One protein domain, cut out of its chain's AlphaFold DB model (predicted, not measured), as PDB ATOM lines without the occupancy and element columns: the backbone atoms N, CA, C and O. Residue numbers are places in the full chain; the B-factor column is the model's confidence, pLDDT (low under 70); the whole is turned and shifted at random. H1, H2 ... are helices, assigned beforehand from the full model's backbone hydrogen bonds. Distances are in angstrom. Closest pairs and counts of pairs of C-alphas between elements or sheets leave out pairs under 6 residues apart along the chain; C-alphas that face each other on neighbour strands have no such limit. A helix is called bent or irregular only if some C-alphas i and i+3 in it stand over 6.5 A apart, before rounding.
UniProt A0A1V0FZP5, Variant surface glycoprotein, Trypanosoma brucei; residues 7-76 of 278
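What this domain is: This is residues 7 to 76 of the 278 residues of the protein "Variant surface glycoprotein" of Trypanosoma brucei (UniProt A0A1V0FZP5). The model is a loose, stretched body with one helix, H1, in its middle, an unnamed loop round Ala 19 at one end and a small turn round Glu 49 at the other. From this body residues 55 to 76, which include the second helix, H2, stick out as a free arm. The printed part has 70 residues with two named helices, H1 then H2, and no named strand; the class is all helix. The whole is loose, with a radius of gyration of the C-alphas of 13.8 A, and spans 36 by 28 by 23 A.

How they stand to each other: Residues 7 to 25 have no named element and come before H1, residues 26 to 42. H1 is irregular: C-alphas 28 and 31 are 7.9 A apart. After it, residues 46 to 47 pair with residues 50 to 51, antiparallel, in stretches too short to be named. H2, residues 59 to 76, stands free and is apart from H1. In H2 every O i to N i+4 pair is within hydrogen-bond range; in H1 11 of 13 are.

Where its parts are: H1 begins at C-alpha 26, (29.199, 24.394, 33.694), and measures 22.7 A to C-alpha 42. H2 begins at C-alpha 59, (27.965, 0.240, 46.716), and ends 25.7 A away at C-alpha 76, (43.086, 14.452, 31.505).

The domain as a whole: The C-alphas of Ala 19 and Glu 49 are the two farthest apart, at 39.5 A. Without residues 55 to 76 the body spans 39 by 17 by 15 A. The link from H1 to H2, 16 residues, is long. The printed part has no cut. Its mean pLDDT is 82.2, and residues 43 to 44 and 47 to 48 are under 70.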
ATOM      1  N   SER A   7      22.349  13.345  43.164       87.69
ATOM      2  CA  SER A   7      22.361  14.814  43.271       87.69
ATOM      3  C   SER A   7      22.816  15.532  41.993       87.69
ATOM      4  O   SER A   7      22.326  16.617  41.684       87.69
ATOM      5  N   PHE A   8      23.760  14.952  41.247       88.44
ATOM      6  CA  PHE A   8      24.244  15.503  39.984       88.44
ATOM      7  C   PHE A   8      23.397  15.039  38.797       88.44
ATOM      8  O   PHE A   8      23.073  15.834  37.915       88.44
ATOM      9  N   TYR A   9      23.028  13.757  38.766       88.12
ATOM     10  CA  TYR A   9      22.205  13.195  37.701       88.12
ATOM     11  C   TYR A   9      20.828  13.854  37.646       88.12
ATOM     12  O   TYR A   9      20.349  14.141  36.553       88.12
ATOM     13  N   ASP A  10      20.221  14.146  38.793       89.06
ATOM     14  CA  ASP A  10      18.876  14.713  38.905       89.06
ATOM     15  C   ASP A  10      18.824  16.210  38.587       89.06
ATOM     16  O   ASP A  10      17.736  16.763  38.434       89.06
ATOM     17  N   GLN A  11      19.974  16.863  38.377       88.19
ATOM     18  CA  GLN A  11      19.996  18.277  38.016       88.19
ATOM     19  C   GLN A  11      19.247  18.562  36.713       88.19
ATOM     20  O   GLN A  11      19.259  17.782  35.747       88.19
ATOM     21  N   ASP A  12      18.608  19.730  36.687       85.94
ATOM     22  CA  ASP A  12      17.996  20.269  35.487       85.94
ATOM     23  C   ASP A  12      19.063  20.937  34.608       85.94
ATOM     24  O   ASP A  12      19.589  22.012  34.913       85.94
ATOM     25  N   PHE A  13      19.393  20.256  33.509       87.19
ATOM     26  CA  PHE A  13      20.295  20.754  32.472       87.19
ATOM     27  C   PHE A  13      19.553  21.494  31.346       87.19
ATOM     28  O   PHE A  13      20.208  22.058  30.472       87.19
ATOM     29  N   LYS A  14      18.213  21.468  31.316       83.50
ATOM     30  CA  LYS A  14      17.392  22.079  30.257       83.50
ATOM     31  C   LYS A  14      17.067  23.533  30.567       83.50
ATOM     32  O   LYS A  14      17.058  24.346  29.646       83.50
ATOM     33  N   THR A  15      16.844  23.854  31.836       85.69
ATOM     34  CA  THR A  15      16.572  25.230  32.257       85.69
ATOM     35  C   THR A  15      17.874  26.050  32.294       85.69
ATOM     36  O   THR A  15      18.880  25.604  32.868       85.69
ATOM     37  N   PRO A  16      17.917  27.232  31.648       81.88
ATOM     38  CA  PRO A  16      19.048  28.150  31.749       81.88
ATOM     39  C   PRO A  16      19.192  28.710  33.169       81.88
ATOM     40  O   PRO A  16      18.216  29.173  33.754       81.88
ATOM     41  N   ASP A  17      20.415  28.716  33.696       86.44
ATOM     42  CA  ASP A  17      20.782  29.397  34.941       86.44
ATOM     43  C   ASP A  17      21.985  30.287  34.632       86.44
ATOM     44  O   ASP A  17      23.125  29.830  34.585       86.44
ATOM     45  N   THR A  18      21.734  31.570  34.381       82.81
ATOM     46  CA  THR A  18      22.756  32.509  33.900       82.81
ATOM     47  C   THR A  18      23.911  32.714  34.883       82.81
ATOM     48  O   THR A  18      25.015  33.038  34.448       82.81
ATOM     49  N   ALA A  19      23.706  32.496  36.186       87.19
ATOM     50  CA  ALA A  19      24.746  32.661  37.200       87.19
ATOM     51  C   ALA A  19      25.653  31.425  37.310       87.19
ATOM     52  O   ALA A  19      26.871  31.562  37.478       87.19
ATOM     53  N   ARG A  20      25.075  30.222  37.215       87.56
ATOM     54  CA  ARG A  20      25.815  28.951  37.249       87.56
ATOM     55  C   ARG A  20      26.457  28.633  35.902       87.56
ATOM     56  O   ARG A  20      27.636  28.291  35.860       87.56
ATOM     57  N   ASP A  21      25.709  28.789  34.814       89.19
ATOM     58  CA  ASP A  21      26.132  28.420  33.458       89.19
ATOM     59  C   ASP A  21      27.296  29.288  32.951       89.19
ATOM     60  O   ASP A  21      28.038  28.876  32.063       89.19
ATOM     61  N   ALA A  22      27.502  30.473  33.535       88.69
ATOM     62  CA  ALA A  22      28.627  31.347  33.209       88.69
ATOM     63  C   ALA A  22      29.973  30.896  33.817       88.69
ATOM     64  O   ALA A  22      31.018  31.421  33.424       88.69
ATOM     65  N   LYS A  23      29.976  29.951  34.769       91.44
ATOM     66  CA  LYS A  23      31.177  29.512  35.505       91.44
ATOM     67  C   LYS A  23      31.656  28.140  35.036       91.44
ATOM     68  O   LYS A  23      30.857  27.280  34.675       91.44
ATOM     69  N   GLU A  24      32.965  27.899  35.086       87.19
ATOM     70  CA  GLU A  24      33.495  26.538  34.947       87.19
ATOM     71  C   GLU A  24      33.090  25.676  36.157       87.19
ATOM     72  O   GLU A  24      33.009  26.200  37.272       87.19
ATOM     73  N   PRO A  25      32.847  24.362  35.986       87.25
ATOM     74  CA  PRO A  25      32.864  23.599  34.725       87.25
ATOM     75  C   PRO A  25      31.572  23.691  33.877       87.25
ATOM     76  O   PRO A  25      31.513  23.148  32.774       87.25
ATOM     77  N   TRP A  26      30.516  24.359  34.355       88.56
ATOM     78  CA  TRP A  26      29.199  24.394  33.694       88.56
ATOM     79  C   TRP A  26      29.231  25.011  32.300       88.56
ATOM     80  O   TRP A  26      28.663  24.436  31.369       88.56
ATOM     81  N   LYS A  27      29.959  26.119  32.145       89.75
ATOM     82  CA  LYS A  27      30.162  26.803  30.864       89.75
ATOM     83  C   LYS A  27      30.656  25.857  29.766       89.75
ATOM     84  O   LYS A  27      30.171  25.916  28.640       89.75
ATOM     85  N   THR A  28      31.599  24.975  30.098       88.12
ATOM     86  CA  THR A  28      32.229  24.066  29.130       88.12
ATOM     87  C   THR A  28      31.453  22.763  28.938       88.12
ATOM     88  O   THR A  28      31.422  22.216  27.832       88.12
ATOM     89  N   TYR A  29      30.833  22.232  29.997       88.81
ATOM     90  CA  TYR A  29      30.361  20.845  30.001       88.81
ATOM     91  C   TYR A  29      28.839  20.657  30.077       88.81
ATOM     92  O   TYR A  29      28.383  19.541  29.818       88.81
ATOM     93  N   LYS A  30      28.031  21.696  30.350       90.00
ATOM     94  CA  LYS A  30      26.567  21.567  30.529       90.00
ATOM     95  C   LYS A  30      25.869  20.843  29.377       90.00
ATOM     96  O   LYS A  30      25.147  19.878  29.617       90.00
ATOM     97  N   GLU A  31      26.111  21.259  28.134       89.31
ATOM     98  CA  GLU A  31      25.474  20.628  26.967       89.31
ATOM     99  C   GLU A  31      25.920  19.171  26.781       89.31
ATOM    100  O   GLU A  31      25.103  18.303  26.479       89.31
ATOM    101  N   LYS A  32      27.194  18.861  27.052       89.44
ATOM    102  CA  LYS A  32      27.699  17.478  27.006       89.44
ATOM    103  C   LYS A  32      27.033  16.611  28.075       89.44
ATOM    104  O   LYS A  32      26.673  15.466  27.809       89.44
ATOM    105  N   TRP A  33      26.843  17.144  29.281       91.25
ATOM    106  CA  TRP A  33      26.145  16.448  30.361       91.25
ATOM    107  C   TRP A  33      24.666  16.237  30.053       91.25
ATOM    108  O   TRP A  33      24.163  15.137  30.272       91.25
ATOM    109  N   LYS A  34      23.993  17.236  29.476       90.56
ATOM    110  CA  LYS A  34      22.610  17.119  29.002       90.56
ATOM    111  C   LYS A  34      22.460  15.992  27.978       90.56
ATOM    112  O   LYS A  34      21.665  15.083  28.200       90.56
ATOM    113  N   GLN A  35      23.284  15.994  26.928       88.25
ATOM    114  CA  GLN A  35      23.293  14.938  25.909       88.25
ATOM    115  C   GLN A  35      23.578  13.563  26.527       88.25
ATOM    116  O   GLN A  35      22.875  12.590  26.259       88.25
ATOM    117  N   ALA A  36      24.568  13.473  27.419       86.62
ATOM    118  CA  ALA A  36      24.878  12.227  28.112       86.62
ATOM    119  C   ALA A  36      23.716  11.739  28.999       86.62
ATOM    120  O   ALA A  36      23.512  10.532  29.118       86.62
ATOM    121  N   LYS A  37      22.951  12.644  29.625       88.56
ATOM    122  CA  LYS A  37      21.774  12.294  30.436       88.56
ATOM    123  C   LYS A  37      20.660  11.751  29.553       88.56
ATOM    124  O   LYS A  37      20.112  10.703  29.878       88.56
ATOM    125  N   GLU A  38      20.391  12.392  28.421       87.00
ATOM    126  CA  GLU A  38      19.397  11.939  27.442       87.00
ATOM    127  C   GLU A  38      19.741  10.551  26.876       87.00
ATOM    128  O   GLU A  38      18.867   9.688  26.795       87.00
ATOM    129  N   LEU A  39      21.018  10.286  26.575       84.00
ATOM    130  CA  LEU A  39      21.479   8.969  26.112       84.00
ATOM    131  C   LEU A  39      21.281   7.869  27.165       84.00
ATOM    132  O   LEU A  39      20.838   6.769  26.831       84.00
ATOM    133  N   VAL A  40      21.573   8.171  28.434       84.00
ATOM    134  CA  VAL A  40      21.388   7.237  29.557       84.00
ATOM    135  C   VAL A  40      19.903   7.009  29.859       84.00
ATOM    136  O   VAL A  40      19.505   5.876  30.116       84.00
ATOM    137  N   GLN A  41      19.075   8.060  29.818       83.06
ATOM    138  CA  GLN A  41      17.621   7.968  30.014       83.06
ATOM    139  C   GLN A  41      16.943   7.190  28.886       83.06
ATOM    140  O   GLN A  41      16.032   6.406  29.130       83.06
ATOM    141  N   GLY A  42      17.401   7.395  27.650       70.81
ATOM    142  CA  GLY A  42      16.859   6.724  26.478       70.81
ATOM    143  C   GLY A  42      17.193   5.235  26.415       70.81
ATOM    144  O   GLY A  42      16.524   4.523  25.673       70.81
ATOM    145  N   GLY A  43      18.218   4.760  27.136       65.81
ATOM    146  CA  GLY A  43      18.624   3.345  27.190       65.81
ATOM    147  C   GLY A  43      19.037   2.729  25.845       65.81
ATOM    148  O   GLY A  43      19.226   1.521  25.763       65.81
ATOM    149  N   LYS A  44      19.158   3.541  24.787       64.50
ATOM    150  CA  LYS A  44      19.380   3.117  23.390       64.50
ATOM    151  C   LYS A  44      20.835   3.228  22.937       64.50
ATOM    152  O   LYS A  44      21.161   2.808  21.831       64.50
ATOM    153  N   HIS A  45      21.707   3.816  23.755       70.62
ATOM    154  CA  HIS A  45      23.122   3.944  23.425       70.62
ATOM    155  C   HIS A  45      23.871   2.676  23.842       70.62
ATOM    156  O   HIS A  45      23.771   2.260  24.996       70.62
ATOM    157  N   LYS A  46      24.609   2.062  22.911       74.12
ATOM    158  CA  LYS A  46      25.421   0.868  23.168       74.12
ATOM    159  C   LYS A  46      26.903   1.217  23.105       74.12
ATOM    160  O   LYS A  46      27.337   1.839  22.139       74.12
ATOM    161  N   ILE A  47      27.670   0.782  24.100       68.38
ATOM    162  CA  ILE A  47      29.138   0.794  24.068       68.38
ATOM    163  C   ILE A  47      29.592  -0.658  24.147       68.38
ATOM    164  O   ILE A  47      29.203  -1.352  25.080       68.38
ATOM    165  N   LEU A  48      30.381  -1.118  23.168       67.19
ATOM    166  CA  LEU A  48      30.819  -2.521  23.079       67.19
ATOM    167  C   LEU A  48      29.638  -3.504  23.196       67.19
ATOM    168  O   LEU A  48      29.690  -4.466  23.949       67.19
ATOM    169  N   GLU A  49      28.541  -3.197  22.497       74.56
ATOM    170  CA  GLU A  49      27.274  -3.953  22.507       74.56
ATOM    171  C   GLU A  49      26.484  -3.946  23.831       74.56
ATOM    172  O   GLU A  49      25.345  -4.413  23.861       74.56
ATOM    173  N   ILE A  50      27.007  -3.323  24.891       72.44
ATOM    174  CA  ILE A  50      26.333  -3.187  26.187       72.44
ATOM    175  C   ILE A  50      25.442  -1.942  26.181       72.44
ATOM    176  O   ILE A  50      25.907  -0.830  25.918       72.44
ATOM    177  N   GLU A  51      24.156  -2.115  26.499       77.38
ATOM    178  CA  GLU A  51      23.220  -1.001  26.680       77.38
ATOM    179  C   GLU A  51      23.619  -0.143  27.882       77.38
ATOM    180  O   GLU A  51      23.667  -0.605  29.025       77.38
ATOM    181  N   LEU A  52      23.864   1.141  27.631       74.38
ATOM    182  CA  LEU A  52      24.291   2.082  28.653       74.38
ATOM    183  C   LEU A  52      23.088   2.562  29.480       74.38
ATOM    184  O   LEU A  52      22.522   3.627  29.239       74.38
ATOM    185  N   LYS A  53      22.688   1.766  30.472       79.62
ATOM    186  CA  LYS A  53      21.663   2.138  31.462       79.62
ATOM    187  C   LYS A  53      22.308   2.669  32.738       79.62
ATOM    188  O   LYS A  53      23.489   2.435  32.992       79.62
ATOM    189  N   ARG A  54      21.532   3.405  33.537       84.06
ATOM    190  CA  ARG A  54      21.919   3.827  34.890       84.06
ATOM    191  C   ARG A  54      21.621   2.692  35.877       84.06
ATOM    192  O   ARG A  54      20.453   2.327  36.004       84.06
ATOM    193  N   PRO A  55      22.626   2.141  36.577       82.31
ATOM    194  CA  PRO A  55      22.391   1.178  37.644       82.31
ATOM    195  C   PRO A  55      21.637   1.813  38.818       82.31
ATOM    196  O   PRO A  55      21.766   3.016  39.082       82.31
ATOM    197  N   GLN A  56      20.890   0.989  39.555       83.75
ATOM    198  CA  GLN A  56      20.303   1.386  40.836       83.75
ATOM    199  C   GLN A  56      21.393   1.807  41.828       83.75
ATOM    200  O   GLN A  56      22.558   1.430  41.696       83.75
ATOM    201  N   LYS A  57      21.016   2.613  42.825       85.06
ATOM    202  CA  LYS A  57      21.942   3.041  43.876       85.06
ATOM    203  C   LYS A  57      22.456   1.823  44.643       85.06
ATOM    204  O   LYS A  57      21.686   1.128  45.296       85.06
ATOM    205  N   SER A  58      23.761   1.592  44.572       83.88
ATOM    206  CA  SER A  58      24.450   0.502  45.259       83.88
ATOM    207  C   SER A  58      25.885   0.906  45.591       83.88
ATOM    208  O   SER A  58      26.405   1.888  45.052       83.88
ATOM    209  N   HIS A  59      26.530   0.129  46.463       83.31
ATOM    210  CA  HIS A  59      27.965   0.240  46.716       83.31
ATOM    211  C   HIS A  59      28.772   0.104  45.411       83.31
ATOM    212  O   HIS A  59      29.631   0.934  45.127       83.31
ATOM    213  N   ASP A  60      28.418  -0.862  44.559       76.81
ATOM    214  CA  ASP A  60      29.120  -1.127  43.296       76.81
ATOM    215  C   ASP A  60      29.023   0.034  42.303       76.81
ATOM    216  O   ASP A  60      29.993   0.347  41.615       76.81
ATOM    217  N   ARG A  61      27.875   0.727  42.250       82.38
ATOM    218  CA  ARG A  61      27.722   1.934  41.423       82.38
ATOM    219  C   ARG A  61      28.688   3.031  41.871       82.38
ATOM    220  O   ARG A  61      29.261   3.712  41.025       82.38
ATOM    221  N   ASN A  62      28.858   3.200  43.182       78.06
ATOM    222  CA  ASN A  62      29.764   4.200  43.741       78.06
ATOM    223  C   ASN A  62      31.227   3.821  43.477       78.06
ATOM    224  O   ASN A  62      31.962   4.645  42.939       78.06
ATOM    225  N   ALA A  63      31.612   2.567  43.726       76.94
ATOM    226  CA  ALA A  63      32.954   2.066  43.423       76.94
ATOM    227  C   ALA A  63      33.305   2.213  41.928       76.94
ATOM    228  O   ALA A  63      34.392   2.666  41.572       76.94
ATOM    229  N   ALA A  64      32.357   1.913  41.031       78.25
ATOM    230  CA  ALA A  64      32.534   2.123  39.596       78.25
ATOM    231  C   ALA A  64      32.657   3.613  39.232       78.25
ATOM    232  O   ALA A  64      33.463   3.974  38.376       78.25
ATOM    233  N   SER A  65      31.872   4.490  39.872       79.56
ATOM    234  CA  SER A  65      31.962   5.944  39.681       79.56
ATOM    235  C   SER A  65      33.336   6.479  40.081       79.56
ATOM    236  O   SER A  65      33.954   7.224  39.321       79.56
ATOM    237  N   GLU A  66      33.852   6.054  41.235       77.56
ATOM    238  CA  GLU A  66      35.190   6.409  41.710       77.56
ATOM    239  C   GLU A  66      36.277   5.937  40.741       77.56
ATOM    240  O   GLU A  66      37.115   6.742  40.328       77.56
ATOM    241  N   ALA A  67      36.219   4.677  40.299       74.44
ATOM    242  CA  ALA A  67      37.170   4.118  39.340       74.44
ATOM    243  C   ALA A  67      37.159   4.866  37.993       74.44
ATOM    244  O   ALA A  67      38.216   5.188  37.442       74.44
ATOM    245  N   VAL A  68      35.974   5.201  37.471       81.31
ATOM    246  CA  VAL A  68      35.837   5.974  36.227       81.31
ATOM    247  C   VAL A  68      36.338   7.405  36.406       81.31
ATOM    248  O   VAL A  68      37.050   7.901  35.539       81.31
ATOM    249  N   ASN A  69      36.033   8.069  37.522       78.25
ATOM    250  CA  ASN A  69      36.515   9.426  37.786       78.25
ATOM    251  C   ASN A  69      38.040   9.474  37.945       78.25
ATOM    252  O   ASN A  69      38.678  10.395  37.434       78.25
ATOM    253  N   ALA A  70      38.637   8.484  38.612       75.19
ATOM    254  CA  ALA A  70      40.089   8.345  38.697       75.19
ATOM    255  C   ALA A  70      40.709   8.133  37.307       75.19
ATOM    256  O   ALA A  70      41.679   8.804  36.956       75.19
ATOM    257  N   SER A  71      40.094   7.277  36.484       77.25
ATOM    258  CA  SER A  71      40.524   7.034  35.103       77.25
ATOM    259  C   SER A  71      40.420   8.292  34.237       77.25
ATOM    260  O   SER A  71      41.345   8.607  33.497       77.25
ATOM    261  N   LEU A  72      39.331   9.061  34.358       77.62
ATOM    262  CA  LEU A  72      39.150  10.325  33.638       77.62
ATOM    263  C   LEU A  72      40.209  11.357  34.035       77.62
ATOM    264  O   LEU A  72      40.805  11.961  33.151       77.62
ATOM    265  N   LYS A  73      40.512  11.505  35.331       77.88
ATOM    266  CA  LYS A  73      41.596  12.386  35.804       77.88
ATOM    267  C   LYS A  73      42.963  11.960  35.270       77.88
ATOM    268  O   LYS A  73      43.770  12.811  34.897       77.88
ATOM    269  N   ALA A  74      43.230  10.653  35.211       76.69
ATOM    270  CA  ALA A  74      44.461  10.129  34.626       76.69
ATOM    271  C   ALA A  74      44.542  10.442  33.122       76.69
ATOM    272  O   ALA A  74      45.573  10.917  32.653       76.69
ATOM    273  N   VAL A  75      43.441  10.272  32.381       80.81
ATOM    274  CA  VAL A  75      43.354  10.637  30.957       80.81
ATOM    275  C   VAL A  75      43.524  12.143  30.749       80.81
ATOM    276  O   VAL A  75      44.260  12.544  29.858       80.81
ATOM    277  N   GLU A  76      42.902  12.994  31.566       79.00
ATOM    278  CA  GLU A  76      43.086  14.452  31.505       79.00
ATOM    279  C   GLU A  76      44.547  14.850  31.767       79.00
ATOM    280  O   GLU A  76      45.117  15.669  31.041       79.00
TER     281      GLU A  76